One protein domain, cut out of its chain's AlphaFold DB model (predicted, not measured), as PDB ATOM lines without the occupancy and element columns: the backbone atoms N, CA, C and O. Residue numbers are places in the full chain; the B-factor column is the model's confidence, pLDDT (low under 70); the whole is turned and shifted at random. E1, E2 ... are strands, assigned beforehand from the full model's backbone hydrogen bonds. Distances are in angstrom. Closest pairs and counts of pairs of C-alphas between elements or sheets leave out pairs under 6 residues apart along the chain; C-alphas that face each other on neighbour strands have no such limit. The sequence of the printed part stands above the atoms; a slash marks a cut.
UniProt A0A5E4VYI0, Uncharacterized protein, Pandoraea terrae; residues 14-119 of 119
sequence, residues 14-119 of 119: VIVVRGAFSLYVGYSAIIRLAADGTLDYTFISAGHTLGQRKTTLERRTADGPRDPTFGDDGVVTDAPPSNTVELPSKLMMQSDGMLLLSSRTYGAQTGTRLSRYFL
ATOM      1  N   VAL A  14     151.805 192.444 110.088       64.00
ATOM      2  CA  VAL A  14     150.524 192.400 110.805       64.00
ATOM      3  C   VAL A  14     149.752 191.137 110.415       64.00
ATOM      4  O   VAL A  14     149.438 190.976 109.243       64.00
ATOM      5  N   ILE A  15     149.444 190.242 111.361       64.75
ATOM      6  CA  ILE A  15     148.659 189.021 111.116       64.75
ATOM      7  C   ILE A  15     147.259 189.175 111.699       64.75
ATOM      8  O   ILE A  15     147.107 189.400 112.897       64.75
ATOM      9  N   VAL A  16     146.230 189.016 110.870       66.88
ATOM     10  CA  VAL A  16     144.830 188.998 111.307       66.88
ATOM     11  C   VAL A  16     144.356 187.557 111.402       66.88
ATOM     12  O   VAL A  16     144.249 186.898 110.376       66.88
ATOM     13  N   VAL A  17     144.032 187.081 112.603       64.88
ATOM     14  CA  VAL A  17     143.414 185.767 112.820       64.88
ATOM     15  C   VAL A  17     141.919 185.947 112.984       64.88
ATOM     16  O   VAL A  17     141.505 186.654 113.895       64.88
ATOM     17  N   ARG A  18     141.112 185.305 112.140       69.44
ATOM     18  CA  ARG A  18     139.645 185.324 112.216       69.44
ATOM     19  C   ARG A  18     139.129 183.956 112.635       69.44
ATOM     20  O   ARG A  18     139.595 182.978 112.073       69.44
ATOM     21  N   GLY A  19     138.164 183.870 113.545       61.75
ATOM     22  CA  GLY A  19     137.433 182.625 113.820       61.75
ATOM     23  C   GLY A  19     136.059 182.898 114.412       61.75
ATOM     24  O   GLY A  19     135.861 183.953 115.004       61.75
ATOM     25  N   ALA A  20     135.090 182.003 114.232       61.38
ATOM     26  CA  ALA A  20     133.699 182.276 114.601       61.38
ATOM     27  C   ALA A  20     133.177 181.401 115.726       61.38
ATOM     28  O   ALA A  20     133.515 180.229 115.811       61.38
ATOM     29  N   PHE A  21     132.265 181.968 116.516       56.28
ATOM     30  CA  PHE A  21     131.325 181.229 117.350       56.28
ATOM     31  C   PHE A  21     129.925 181.332 116.730       56.28
ATOM     32  O   PHE A  21     129.540 182.412 116.289       56.28
ATOM     33  N   SER A  22     129.205 180.204 116.660       59.44
ATOM     34  CA  SER A  22     127.823 180.016 116.166       59.44
ATOM     35  C   SER A  22     127.148 181.215 115.456       59.44
ATOM     36  O   SER A  22     126.759 182.197 116.079       59.44
ATOM     37  N   LEU A  23     126.982 181.075 114.135       53.38
ATOM     38  CA  LEU A  23     126.229 181.888 113.159       53.38
ATOM     39  C   LEU A  23     126.388 183.423 113.107       53.38
ATOM     40  O   LEU A  23     126.039 183.963 112.062       53.38
ATOM     41  N   TYR A  24     126.935 184.140 114.095       52.44
ATOM     42  CA  TYR A  24     126.850 185.614 114.060       52.44
ATOM     43  C   TYR A  24     128.043 186.405 114.606       52.44
ATOM     44  O   TYR A  24     128.047 187.622 114.445       52.44
ATOM     45  N   VAL A  25     129.083 185.784 115.173       52.12
ATOM     46  CA  VAL A  25     130.247 186.545 115.670       52.12
ATOM     47  C   VAL A  25     131.556 185.872 115.273       52.12
ATOM     48  O   VAL A  25     131.853 184.765 115.714       52.12
ATOM     49  N   GLY A  26     132.345 186.552 114.438       56.56
ATOM     50  CA  GLY A  26     133.751 186.247 114.203       56.56
ATOM     51  C   GLY A  26     134.647 187.153 115.044       56.56
ATOM     52  O   GLY A  26     134.492 188.375 115.031       56.56
ATOM     53  N   TYR A  27     135.582 186.557 115.772       56.59
ATOM     54  CA  TYR A  27     136.670 187.239 116.459       56.59
ATOM     55  C   TYR A  27     137.792 187.479 115.465       56.59
ATOM     56  O   TYR A  27     138.224 186.526 114.821       56.59
ATOM     57  N   SER A  28     138.260 188.723 115.348       58.12
ATOM     58  CA  SER A  28     139.512 189.033 114.672       58.12
ATOM     59  C   SER A  28     140.546 189.562 115.664       58.12
ATOM     60  O   SER A  28     140.330 190.559 116.352       58.12
ATOM     61  N   ALA A  29     141.681 188.874 115.750       61.78
ATOM     62  CA  ALA A  29     142.855 189.355 116.463       61.78
ATOM     63  C   ALA A  29     143.853 189.858 115.429       61.78
ATOM     64  O   ALA A  29     144.243 189.100 114.545       61.78
ATOM     65  N   ILE A  30     144.249 191.125 115.523       63.47
ATOM     66  CA  ILE A  30     145.326 191.667 114.701       63.47
ATOM     67  C   ILE A  30     146.574 191.693 115.578       63.47
ATOM     68  O   ILE A  30     146.661 192.488 116.511       63.47
ATOM     69  N   ILE A  31     147.535 190.823 115.289       67.75
ATOM     70  CA  ILE A  31     148.849 190.852 115.928       67.75
ATOM     71  C   ILE A  31     149.829 191.583 115.023       67.75
ATOM     72  O   ILE A  31     149.735 191.500 113.803       67.75
ATOM     73  N   ARG A  32     150.782 192.294 115.615       69.19
ATOM     74  CA  ARG A  32     151.920 192.847 114.889       69.19
ATOM     75  C   ARG A  32     153.175 192.105 115.333       69.19
ATOM     76  O   ARG A  32     153.343 191.840 116.518       69.19
ATOM     77  N   LEU A  33     154.023 191.755 114.383       68.62
ATOM     78  CA  LEU A  33     155.348 191.198 114.581       68.62
ATOM     79  C   LEU A  33     156.382 192.280 114.272       68.62
ATOM     80  O   LEU A  33     156.105 193.184 113.486       68.62
ATOM     81  N   ALA A  34     157.552 192.204 114.888       67.44
ATOM     82  CA  ALA A  34     158.725 192.988 114.544       67.44
ATOM     83  C   ALA A  34     159.488 192.369 113.356       67.44
ATOM     84  O   ALA A  34     159.117 191.313 112.845       67.44
ATOM     85  N   ALA A  35     160.560 193.050 112.939       63.47
ATOM     86  CA  ALA A  35     161.456 192.651 111.847       63.47
ATOM     87  C   ALA A  35     162.013 191.238 111.974       63.47
ATOM     88  O   ALA A  35     162.193 190.517 110.999       63.47
ATOM     89  N   ASP A  36     162.294 190.878 113.215       65.94
ATOM     90  CA  ASP A  36     162.835 189.602 113.648       65.94
ATOM     91  C   ASP A  36     161.736 188.554 113.889       65.94
ATOM     92  O   ASP A  36     162.013 187.464 114.383       65.94
ATOM     93  N   GLY A  37     160.480 188.890 113.578       61.56
ATOM     94  CA  GLY A  37     159.330 188.028 113.786       61.56
ATOM     95  C   GLY A  37     158.850 187.948 115.242       61.56
ATOM     96  O   GLY A  37     157.902 187.222 115.537       61.56
ATOM     97  N   THR A  38     159.442 188.689 116.179       66.88
ATOM     98  CA  THR A  38     158.952 188.709 117.567       66.88
ATOM     99  C   THR A  38     157.621 189.454 117.681       66.88
ATOM    100  O   THR A  38     157.306 190.306 116.856       66.88
ATOM    101  N   LEU A  39     156.798 189.145 118.690       65.06
ATOM    102  CA  LEU A  39     155.538 189.868 118.916       65.06
ATOM    103  C   LEU A  39     155.807 191.332 119.300       65.06
ATOM    104  O   LEU A  39     156.494 191.617 120.279       65.06
ATOM    105  N   ASP A  40     155.191 192.263 118.573       68.38
ATOM    106  CA  ASP A  40     155.159 193.680 118.926       68.38
ATOM    107  C   ASP A  40     154.079 193.916 119.992       68.38
ATOM    108  O   ASP A  40     152.927 194.236 119.690       68.38
ATOM    109  N   TYR A  41     154.465 193.767 121.263       56.31
ATOM    110  CA  TYR A  41     153.594 193.963 122.431       56.31
ATOM    111  C   TYR A  41     153.038 195.392 122.575       56.31
ATOM    112  O   TYR A  41     152.183 195.630 123.427       56.31
ATOM    113  N   THR A  42     153.501 196.351 121.765       56.50
ATOM    114  CA  THR A  42     152.992 197.733 121.780       56.50
ATOM    115  C   THR A  42     151.730 197.916 120.932       56.50
ATOM    116  O   THR A  42     151.090 198.967 120.990       56.50
ATOM    117  N   PHE A  43     151.348 196.902 120.151       47.31
ATOM    118  CA  PHE A  43     150.181 196.931 119.279       47.31
ATOM    119  C   PHE A  43     148.999 196.187 119.917       47.31
ATOM    120  O   PHE A  43     149.018 194.967 120.052       47.31
ATOM    121  N   ILE A  44     147.946 196.922 120.286       42.28
ATOM    122  CA  ILE A  44     146.675 196.355 120.758       42.28
ATOM    123  C   ILE A  44     145.648 196.516 119.640       42.28
ATOM    124  O   ILE A  44     145.372 197.633 119.203       42.28
ATOM    125  N   SER A  45     145.051 195.417 119.188       47.56
ATOM    126  CA  SER A  45     143.909 195.475 118.280       47.56
ATOM    127  C   SER A  45     142.983 194.284 118.491       47.56
ATOM    128  O   SER A  45     143.404 193.127 118.465       47.56
ATOM    129  N   ALA A  46     141.705 194.596 118.690       40.66
ATOM    130  CA  ALA A  46     140.598 193.656 118.686       40.66
ATOM    131  C   ALA A  46     139.559 194.157 117.675       40.66
ATOM    132  O   ALA A  46     139.232 195.347 117.661       40.66
ATOM    133  N   GLY A  47     139.062 193.264 116.824       44.66
ATOM    134  CA  GLY A  47     138.000 193.544 115.867       44.66
ATOM    135  C   GLY A  47     136.955 192.430 115.864       44.66
ATOM    136  O   GLY A  47     137.216 191.293 116.257       44.66
ATOM    137  N   HIS A  48     135.748 192.764 115.413       41.66
ATOM    138  CA  HIS A  48     134.676 191.800 115.185       41.66
ATOM    139  C   HIS A  48     134.356 191.778 113.692       41.66
ATOM    140  O   HIS A  48     134.254 192.823 113.051       41.66
ATOM    141  N   THR A  49     134.223 190.592 113.103       46.41
ATOM    142  CA  THR A  49     133.845 190.434 111.691       46.41
ATOM    143  C   THR A  49     132.762 189.371 111.577       46.41
ATOM    144  O   THR A  49     132.847 188.325 112.209       46.41
ATOM    145  N   LEU A  50     131.718 189.633 110.796       45.09
ATOM    146  CA  LEU A  50     130.560 188.743 110.685       45.09
ATOM    147  C   LEU A  50     130.811 187.640 109.631       45.09
ATOM    148  O   LEU A  50     131.296 187.929 108.540       45.09
ATOM    149  N   GLY A  51     130.440 186.388 109.936       50.88
ATOM    150  CA  GLY A  51     130.064 185.401 108.906       50.88
ATOM    151  C   GLY A  51     131.087 184.366 108.399       50.88
ATOM    152  O   GLY A  51     130.845 183.802 107.336       50.88
ATOM    153  N   GLN A  52     132.192 184.055 109.093       54.62
ATOM    154  CA  GLN A  52     133.173 183.054 108.608       54.62
ATOM    155  C   GLN A  52     133.346 181.860 109.558       54.62
ATOM    156  O   GLN A  52     133.844 182.020 110.661       54.62
ATOM    157  N   ARG A  53     133.000 180.637 109.121       63.03
ATOM    158  CA  ARG A  53     133.202 179.377 109.884       63.03
ATOM    159  C   ARG A  53     134.634 178.833 109.848       63.03
ATOM    160  O   ARG A  53     134.883 177.751 110.371       63.03
ATOM    161  N   LYS A  54     135.543 179.531 109.179       68.81
ATOM    162  CA  LYS A  54     136.917 179.089 108.958       68.81
ATOM    163  C   LYS A  54     137.867 179.977 109.737       68.81
ATOM    164  O   LYS A  54     137.576 181.155 109.951       68.81
ATOM    165  N   THR A  55     138.998 179.398 110.108       73.50
ATOM    166  CA  THR A  55     140.117 180.174 110.603       73.50
ATOM    167  C   THR A  55     140.800 180.833 109.412       73.50
ATOM    168  O   THR A  55     141.176 180.151 108.462       73.50
ATOM    169  N   THR A  56     140.949 182.153 109.437       74.75
ATOM    170  CA  THR A  56     141.667 182.883 108.381       74.75
ATOM    171  C   THR A  56     142.818 183.650 108.995       74.75
ATOM    172  O   THR A  56     142.592 184.425 109.920       74.75
ATOM    173  N   LEU A  57     144.025 183.446 108.474       74.94
ATOM    174  CA  LEU A  57     145.207 184.247 108.762       74.94
ATOM    175  C   LEU A  57     145.466 185.157 107.569       74.94
ATOM    176  O   LEU A  57     145.575 184.684 106.445       74.94
ATOM    177  N   GLU A  58     145.573 186.455 107.810       76.50
ATOM    178  CA  GLU A  58     145.944 187.433 106.790       76.50
ATOM    179  C   GLU A  58     147.249 188.101 107.194       76.50
ATOM    180  O   GLU A  58     147.283 188.735 108.245       76.50
ATOM    181  N   ARG A  59     148.293 187.994 106.371       75.62
ATOM    182  CA  ARG A  59     149.552 188.710 106.582       75.62
ATOM    183  C   ARG A  59     149.501 190.040 105.843       75.62
ATOM    184  O   ARG A  59     149.178 190.104 104.659       75.62
ATOM    185  N   ARG A  60     149.840 191.118 106.537       76.62
ATOM    186  CA  ARG A  60     149.979 192.464 105.986       76.62
ATOM    187  C   ARG A  60     151.393 192.975 106.187       76.62
ATOM    188  O   ARG A  60     152.028 192.719 107.210       76.62
ATOM    189  N   THR A  61     151.849 193.732 105.206       73.50
ATOM    190  CA  THR A  61     153.088 194.503 105.257       73.50
ATOM    191  C   THR A  61     152.994 195.607 106.314       73.50
ATOM    192  O   THR A  61     151.898 196.019 106.713       73.50
ATOM    193  N   ALA A  62     154.145 196.142 106.731       68.94
ATOM    194  CA  ALA A  62     154.214 197.262 107.676       68.94
ATOM    195  C   ALA A  62     153.436 198.500 107.203       68.94
ATOM    196  O   ALA A  62     152.974 199.298 108.022       68.94
ATOM    197  N   ASP A  63     153.267 198.625 105.886       69.00
ATOM    198  CA  ASP A  63     152.618 199.750 105.226       69.00
ATOM    199  C   ASP A  63     151.102 199.573 105.073       69.00
ATOM    200  O   ASP A  63     150.419 200.503 104.645       69.00
ATOM    201  N   GLY A  64     150.556 198.416 105.471       67.94
ATOM    202  CA  GLY A  64     149.117 198.150 105.511       67.94
ATOM    203  C   GLY A  64     148.547 197.241 104.410       67.94
ATOM    204  O   GLY A  64     147.571 196.547 104.718       67.94
ATOM    205  N   PRO A  65     149.093 197.180 103.174       78.69
ATOM    206  CA  PRO A  65     148.685 196.186 102.184       78.69
ATOM    207  C   PRO A  65     148.910 194.752 102.660       78.69
ATOM    208  O   PRO A  65     149.826 194.503 103.449       78.69
ATOM    209  N   ARG A  66     148.114 193.810 102.140       78.06
ATOM    210  CA  ARG A  66     148.389 192.372 102.278       78.06
ATOM    211  C   ARG A  66     149.761 192.040 101.698       78.06
ATOM    212  O   ARG A  66     150.175 192.647 100.715       78.06
ATOM    213  N   ASP A  67     150.466 191.129 102.352       77.12
ATOM    214  CA  ASP A  67     151.739 190.606 101.871       77.12
ATOM    215  C   ASP A  67     151.456 189.434 100.919       77.12
ATOM    216  O   ASP A  67     151.109 188.358 101.403       77.12
ATOM    217  N   PRO A  68     151.583 189.602  99.590       79.75
ATOM    218  CA  PRO A  68     151.180 188.579  98.625       79.75
ATOM    219  C   PRO A  68     152.056 187.318  98.680       79.75
ATOM    220  O   PRO A  68     151.722 186.321  98.050       79.75
ATOM    221  N   THR A  69     153.172 187.344  99.418       81.62
ATOM    222  CA  THR A  69     154.081 186.197  99.553       81.62
ATOM    223  C   THR A  69     153.617 185.163 100.580       81.62
ATOM    224  O   THR A  69     154.180 184.073 100.644       81.62
ATOM    225  N   PHE A  70     152.576 185.468 101.361       74.25
ATOM    226  CA  PHE A  70     152.044 184.582 102.394       74.25
ATOM    227  C   PHE A  70     150.760 183.883 101.941       74.25
ATOM    228  O   PHE A  70     149.734 184.528 101.731       74.25
ATOM    229  N   GLY A  71     150.782 182.553 101.857       76.69
ATOM    230  CA  GLY A  71     149.608 181.773 101.459       76.69
ATOM    231  C   GLY A  71     149.115 182.114 100.049       76.69
ATOM    232  O   GLY A  71     149.910 182.223  99.121       76.69
ATOM    233  N   ASP A  72     147.799 182.259  99.903       83.56
ATOM    234  CA  ASP A  72     147.135 182.705  98.676       83.56
ATOM    235  C   ASP A  72     146.833 184.209  98.785       83.56
ATOM    236  O   ASP A  72     145.943 184.622  99.533       83.56
ATOM    237  N   ASP A  73     147.635 185.035  98.107       82.00
ATOM    238  CA  ASP A  73     147.525 186.506  98.093       82.00
ATOM    239  C   ASP A  73     147.452 187.143  99.501       82.00
ATOM    240  O   ASP A  73     146.594 187.972  99.834       82.00
ATOM    241  N   GLY A  74     148.351 186.708 100.387       71.12
ATOM    242  CA  GLY A  74     148.435 187.190 101.765       71.12
ATOM    243  C   GLY A  74     147.434 186.563 102.719       71.12
ATOM    244  O   GLY A  74     147.270 187.070 103.832       71.12
ATOM    245  N   VAL A  75     146.757 185.483 102.320       77.56
ATOM    246  CA  VAL A  75     145.727 184.821 103.118       77.56
ATOM    247  C   VAL A  75     145.953 183.311 103.186       77.56
ATOM    248  O   VAL A  75     146.101 182.626 102.181       77.56
ATOM    249  N   VAL A  76     145.880 182.760 104.393       79.81
ATOM    250  CA  VAL A  76     145.730 181.320 104.622       79.81
ATOM    251  C   VAL A  76     144.374 181.081 105.260       79.81
ATOM    252  O   VAL A  76     144.031 181.704 106.263       79.81
ATOM    253  N   THR A  77     143.587 180.177 104.682       77.88
ATOM    254  CA  THR A  77     142.298 179.776 105.248       77.88
ATOM    255  C   THR A  77     142.333 178.303 105.604       77.88
ATOM    256  O   THR A  77     142.583 177.457 104.753       77.88
ATOM    257  N   ASP A  78     142.029 178.007 106.860       79.50
ATOM    258  CA  ASP A  78     142.023 176.667 107.417       79.50
ATOM    259  C   ASP A  78     140.625 176.363 107.970       79.50
ATOM    260  O   ASP A  78     140.085 177.081 108.819       79.50
ATOM    261  N   ALA A  79     139.983 175.338 107.416       80.25
ATOM    262  CA  ALA A  79     138.623 174.977 107.783       80.25
ATOM    263  C   ALA A  79     138.647 173.989 108.953       80.25
ATOM    264  O   ALA A  79     139.402 173.017 108.916       80.25
ATOM    265  N   PRO A  80     137.803 174.182 109.977       77.31
ATOM    266  CA  PRO A  80     137.712 173.204 111.039       77.31
ATOM    267  C   PRO A  80     137.036 171.911 110.575       77.31
ATOM    268  O   PRO A  80     136.357 171.908 109.540       77.31
ATOM    269  N   PRO A  81     137.189 170.809 111.338       81.62
ATOM    270  CA  PRO A  81     136.498 169.556 111.062       81.62
ATOM    271  C   PRO A  81     134.999 169.756 110.824       81.62
ATOM    272  O   PRO A  81     134.364 170.632 111.422       81.62
ATOM    273  N   SER A  82     134.409 168.924 109.966       82.75
ATOM    274  CA  SER A  82     132.980 168.995 109.659       82.75
ATOM    275  C   SER A  82     132.131 168.984 110.931       82.75
ATOM    276  O   SER A  82     132.413 168.251 111.879       82.75
ATOM    277  N   ASN A  83     131.072 169.797 110.944       81.50
ATOM    278  CA  ASN A  83     130.169 169.961 112.089       81.50
ATOM    279  C   ASN A  83     130.858 170.455 113.374       81.50
ATOM    280  O   ASN A  83     130.377 170.194 114.482       81.50
ATOM    281  N   THR A  84     131.963 171.191 113.232       78.19
ATOM    282  CA  THR A  84     132.596 171.903 114.341       78.19
ATOM    283  C   THR A  84     132.686 173.400 114.088       78.19
ATOM    284  O   THR A  84     132.562 173.899 112.967       78.19
ATOM    285  N   VAL A  85     132.843 174.120 115.187       77.38
ATOM    286  CA  VAL A  85     133.099 175.552 115.251       77.38
ATOM    287  C   VAL A  85     134.464 175.725 115.896       77.38
ATOM    288  O   VAL A  85     134.749 175.060 116.889       77.38
ATOM    289  N   GLU A  86     135.303 176.595 115.345       78.12
ATOM    290  CA  GLU A  86     136.663 176.814 115.830       78.12
ATOM    291  C   GLU A  86     136.862 178.245 116.319       78.12
ATOM    292  O   GLU A  86     136.592 179.212 115.605       78.12
ATOM    293  N   LEU A  87     137.378 178.346 117.543       76.88
ATOM    294  CA  LEU A  87     137.788 179.587 118.177       76.88
ATOM    295  C   LEU A  87     139.309 179.614 118.330       76.88
ATOM    296  O   LEU A  87     139.836 178.915 119.203       76.88
ATOM    297  N   PRO A  88     140.014 180.427 117.529       75.81
ATOM    298  CA  PRO A  88     141.422 180.720 117.731       75.81
ATOM    299  C   PRO A  88     141.632 181.265 119.144       75.81
ATOM    300  O   PRO A  88     140.936 182.186 119.568       75.81
ATOM    301  N   SER A  89     142.565 180.682 119.893       75.94
ATOM    302  CA  SER A  89     142.819 181.049 121.290       75.94
ATOM    303  C   SER A  89     144.180 181.701 121.497       75.94
ATOM    304  O   SER A  89     144.291 182.627 122.297       75.94
ATOM    305  N   LYS A  90     145.220 181.242 120.791       76.00
ATOM    306  CA  LYS A  90     146.572 181.795 120.919       76.00
ATOM    307  C   LYS A  90     147.375 181.564 119.647       76.00
ATOM    308  O   LYS A  90     147.398 180.450 119.138       76.00
ATOM    309  N   LEU A  91     148.061 182.603 119.175       74.88
ATOM    310  CA  LEU A  91     149.003 182.540 118.059       74.88
ATOM    311  C   LEU A  91     150.414 182.822 118.590       74.88
ATOM    312  O   LEU A  91     150.602 183.768 119.353       74.88
ATOM    313  N   MET A  92     151.386 181.986 118.234       74.06
ATOM    314  CA  MET A  92     152.776 182.107 118.684       74.06
ATOM    315  C   MET A  92     153.742 181.875 117.531       74.06
ATOM    316  O   MET A  92     153.515 180.991 116.715       74.06
ATOM    317  N   MET A  93     154.841 182.625 117.505       73.69
ATOM    318  CA  MET A  93     155.985 182.312 116.653       73.69
ATOM    319  C   MET A  93     156.816 181.199 117.301       73.69
ATOM    320  O   MET A  93     157.090 181.239 118.502       73.69
ATOM    321  N   GLN A  94     157.222 180.215 116.511       72.81
ATOM    322  CA  GLN A  94     158.143 179.153 116.887       72.81
ATOM    323  C   GLN A  94     159.578 179.503 116.453       72.81
ATOM    324  O   GLN A  94     159.795 180.336 115.578       72.81
ATOM    325  N   SER A  95     160.580 178.868 117.066       76.62
ATOM    326  CA  SER A  95     162.002 179.136 116.778       76.62
ATOM    327  C   SER A  95     162.435 178.752 115.360       76.62
ATOM    328  O   SER A  95     163.484 179.190 114.903       76.62
ATOM    329  N   ASP A  96     161.651 177.914 114.685       76.75
ATOM    330  CA  ASP A  96     161.820 177.525 113.283       76.75
ATOM    331  C   ASP A  96     161.201 178.547 112.304       76.75
ATOM    332  O   ASP A  96     161.209 178.313 111.099       76.75
ATOM    333  N   GLY A  97     160.683 179.681 112.799       70.50
ATOM    334  CA  GLY A  97     160.052 180.725 111.985       70.50
ATOM    335  C   GLY A  97     158.600 180.426 111.605       70.50
ATOM    336  O   GLY A  97     158.021 181.139 110.791       70.50
ATOM    337  N   MET A  98     158.001 179.382 112.184       77.88
ATOM    338  CA  MET A  98     156.613 178.998 111.934       77.88
ATOM    339  C   MET A  98     155.657 179.680 112.907       77.88
ATOM    340  O   MET A  98     155.975 179.917 114.071       77.88
ATOM    341  N   LEU A  99     154.425 179.914 112.472       77.44
ATOM    342  CA  LEU A  99     153.339 180.331 113.350       77.44
ATOM    343  C   LEU A  99     152.580 179.107 113.853       77.44
ATOM    344  O   LEU A  99     152.058 178.329 113.060       77.44
ATOM    345  N   LEU A 100     152.458 178.960 115.168       80.69
ATOM    346  CA  LEU A 100     151.609 177.973 115.819       80.69
ATOM    347  C   LEU A 100     150.336 178.647 116.327       80.69
ATOM    348  O   LEU A 100     150.390 179.512 117.204       80.69
ATOM    349  N   LEU A 101     149.190 178.214 115.815       81.88
ATOM    350  CA  LEU A 101     147.880 178.587 116.321       81.88
ATOM    351  C   LEU A 101     147.310 177.453 117.171       81.88
ATOM    352  O   LEU A 101     147.188 176.323 116.704       81.88
ATOM    353  N   SER A 102     146.909 177.767 118.400       83.25
ATOM    354  CA  SER A 102     145.997 176.926 119.163       83.25
ATOM    355  C   SER A 102     144.573 177.436 119.022       83.25
ATOM    356  O   SER A 102     144.328 178.639 119.138       83.25
ATOM    357  N   SER A 103     143.636 176.509 118.874       83.69
ATOM    358  CA  SER A 103     142.211 176.801 118.799       83.69
ATOM    359  C   SER A 103     141.406 175.839 119.662       83.69
ATOM    360  O   SER A 103     141.792 174.685 119.856       83.69
ATOM    361  N   ARG A 104     140.256 176.297 120.154       84.50
ATOM    362  CA  ARG A 104     139.231 175.436 120.751       84.50
ATOM    363  C   ARG A 104     138.194 175.082 119.700       84.50
ATOM    364  O   ARG A 104     137.617 175.977 119.085       84.50
ATOM    365  N   THR A 105     137.939 173.794 119.520       83.75
ATOM    366  CA  THR A 105     136.857 173.302 118.668       83.75
ATOM    367  C   THR A 105     135.648 172.929 119.519       83.75
ATOM    368  O   THR A 105     135.792 172.373 120.606       83.75
ATOM    369  N   TYR A 106     134.451 173.230 119.021       82.94
ATOM    370  CA  TYR A 106     133.164 172.922 119.647       82.94
ATOM    371  C   TYR A 106     132.261 172.190 118.654       82.94
ATOM    372  O   TYR A 106     132.262 172.517 117.467       82.94
ATOM    373  N   GLY A 107     131.463 171.230 119.127       82.06
ATOM    374  CA  GLY A 107     130.538 170.445 118.301       82.06
ATOM    375  C   GLY A 107     130.880 168.959 118.317       82.06
ATOM    376  O   GLY A 107     131.261 168.428 119.360       82.06
ATOM    377  N   ALA A 108     130.771 168.296 117.160       79.38
ATOM    378  CA  ALA A 108     130.954 166.844 117.033       79.38
ATOM    379  C   ALA A 108     132.341 166.338 117.484       79.38
ATOM    380  O   ALA A 108     132.478 165.177 117.856       79.38
ATOM    381  N   GLN A 109     133.360 167.204 117.469       73.56
ATOM    382  CA  GLN A 109     134.713 166.923 117.959       73.56
ATOM    383  C   GLN A 109     135.198 168.095 118.819       73.56
ATOM    384  O   GLN A 109     135.914 168.989 118.358       73.56
ATOM    385  N   THR A 110     134.745 168.123 120.072       83.56
ATOM    386  CA  THR A 110     135.140 169.162 121.030       83.56
ATOM    387  C   THR A 110     136.550 168.885 121.547       83.56
ATOM    388  O   THR A 110     136.829 167.786 122.020       83.56
ATOM    389  N   GLY A 111     137.446 169.868 121.455       85.31
ATOM    390  CA  GLY A 111     138.850 169.662 121.802       85.31
ATOM    391  C   GLY A 111     139.748 170.865 121.533       85.31
ATOM    392  O   GLY A 111     139.288 171.989 121.327       85.31
ATOM    393  N   THR A 112     141.057 170.618 121.571       86.00
ATOM    394  CA  THR A 112     142.081 171.589 121.164       86.00
ATOM    395  C   THR A 112     142.647 171.170 119.817       86.00
ATOM    396  O   THR A 112     143.035 170.014 119.656       86.00
ATOM    397  N   ARG A 113     142.736 172.110 118.872       84.94
ATOM    398  CA  ARG A 113     143.485 171.931 117.626       84.94
ATOM    399  C   ARG A 113     144.735 172.798 117.644       84.94
ATOM    400  O   ARG A 113     144.694 173.936 118.108       84.94
ATOM    401  N   LEU A 114     145.830 172.237 117.144       86.06
ATOM    402  CA  LEU A 114     147.069 172.952 116.878       86.06
ATOM    403  C   LEU A 114     147.291 172.977 115.367       86.06
ATOM    404  O   LEU A 114     147.347 171.917 114.744       86.06
ATOM    405  N   SER A 115     147.430 174.170 114.801       83.38
ATOM    406  CA  SER A 115     147.744 174.379 113.386       83.38
ATOM    407  C   SER A 115     149.073 175.121 113.260       83.38
ATOM    408  O   SER A 115     149.330 176.058 114.016       83.38
ATOM    409  N   ARG A 116     149.921 174.706 112.313       84.00
ATOM    410  CA  ARG A 116     151.173 175.400 111.976       84.00
ATOM    411  C   ARG A 116     151.062 176.067 110.610       84.00
ATOM    412  O   ARG A 116     150.543 175.456 109.681       84.00
ATOM    413  N   TYR A 117     151.598 177.276 110.490       78.19
ATOM    414  CA  TYR A 117     151.611 178.059 109.256       78.19
ATOM    415  C   TYR A 117     153.018 178.588 108.971       78.19
ATOM    416  O   TYR A 117     153.724 178.992 109.894       78.19
ATOM    417  N   PHE A 118     153.412 178.569 107.700       76.38
ATOM    418  CA  PHE A 118     154.650 179.188 107.222       76.38
ATOM    419  C   PHE A 118     154.468 180.697 107.136       76.38
ATOM    420  O   PHE A 118     153.362 181.147 106.839       76.38
ATOM    421  N   LEU A 119     155.534 181.452 107.394       66.50
ATOM    422  CA  LEU A 119     155.579 182.900 107.207       66.50
ATOM    423  C   LEU A 119     155.993 183.288 105.795       66.50
ATOM    424  O   LEU A 119     156.874 182.616 105.225       66.50
TER     425      LEU A 119
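Overview. This is residues 14 to 119 of the 119 residues of an uncharacterized protein of Pandoraea terrae (UniProt A0A5E4VYI0). Two strongly twisted sheets stand face to face as a sandwich, E3-E2-E1-E4-E5 against E6-E7-E8, their strands nearly aligned at 11 degrees. E1 packs on E6 between the two layers. The 106 printed residues hold eight named strands, E1 to E8 in chain order, and no named helix; the class is all strand and both sheets are all antiparallel. The whole is compact, with a radius of gyration of the C-alphas of 13.5 A and spans of 40 by 28 by 27 A.

Arrangement. Start at E1, residues 14 to 21, which forms a hairpin with E2, residues 25 to 32, at 161 degrees; look for N 17 and O 29, 2.8 A apart. E2 and E3, residues 46 to 49, form another hairpin, with N 28 and O 47 at 2.9 A; E1, E2 and E3 are a meander, each strand the antiparallel neighbour of the one before. E4, residues 55 to 60, is the antiparallel neighbour of E1, with N 16 and O 58 at 2.8 A; E1, E2, E3 and E4 are a Greek key, four strands in a row of which three are a meander and the first is the antiparallel neighbour of the fourth. E4 and edge strand E5, residues 75 to 78, form a hairpin, with N 57 and O 76 at 2.8 A. The chain then changes sheets to E6, residues 84 to 93, which bends by 55 degrees at residue 89. The closest C-alphas of E1 and E6, those of Gly 19 and Leu 87, are 5.3 A apart. E6 and E7, residues 99 to 107, form a hairpin, with N 87 and O 104 at 2.8 A; E7 and E8, residues 111 to 117, form another, with N 103 and O 113 at 2.9 A, a second meander.

Along the chain. Find C-alpha 14 at (150.524, 192.400, 110.805); E1 runs 23.2 A from there. E6 covers 25.7 A and E7 25.3 A. E8 ends at C-alpha 117, (151.611, 178.059, 109.256).

Size, cuts and confidence. The farthest C-alphas, those of Asp 63 and Ala 108, are 41.1 A apart. The printed part has no cut; the links E2 to E3 and E4 to E5 are long. Mean pLDDT of the printed part is 70.5, with residues 14 to 54, 62 to 64 and 119 under 70.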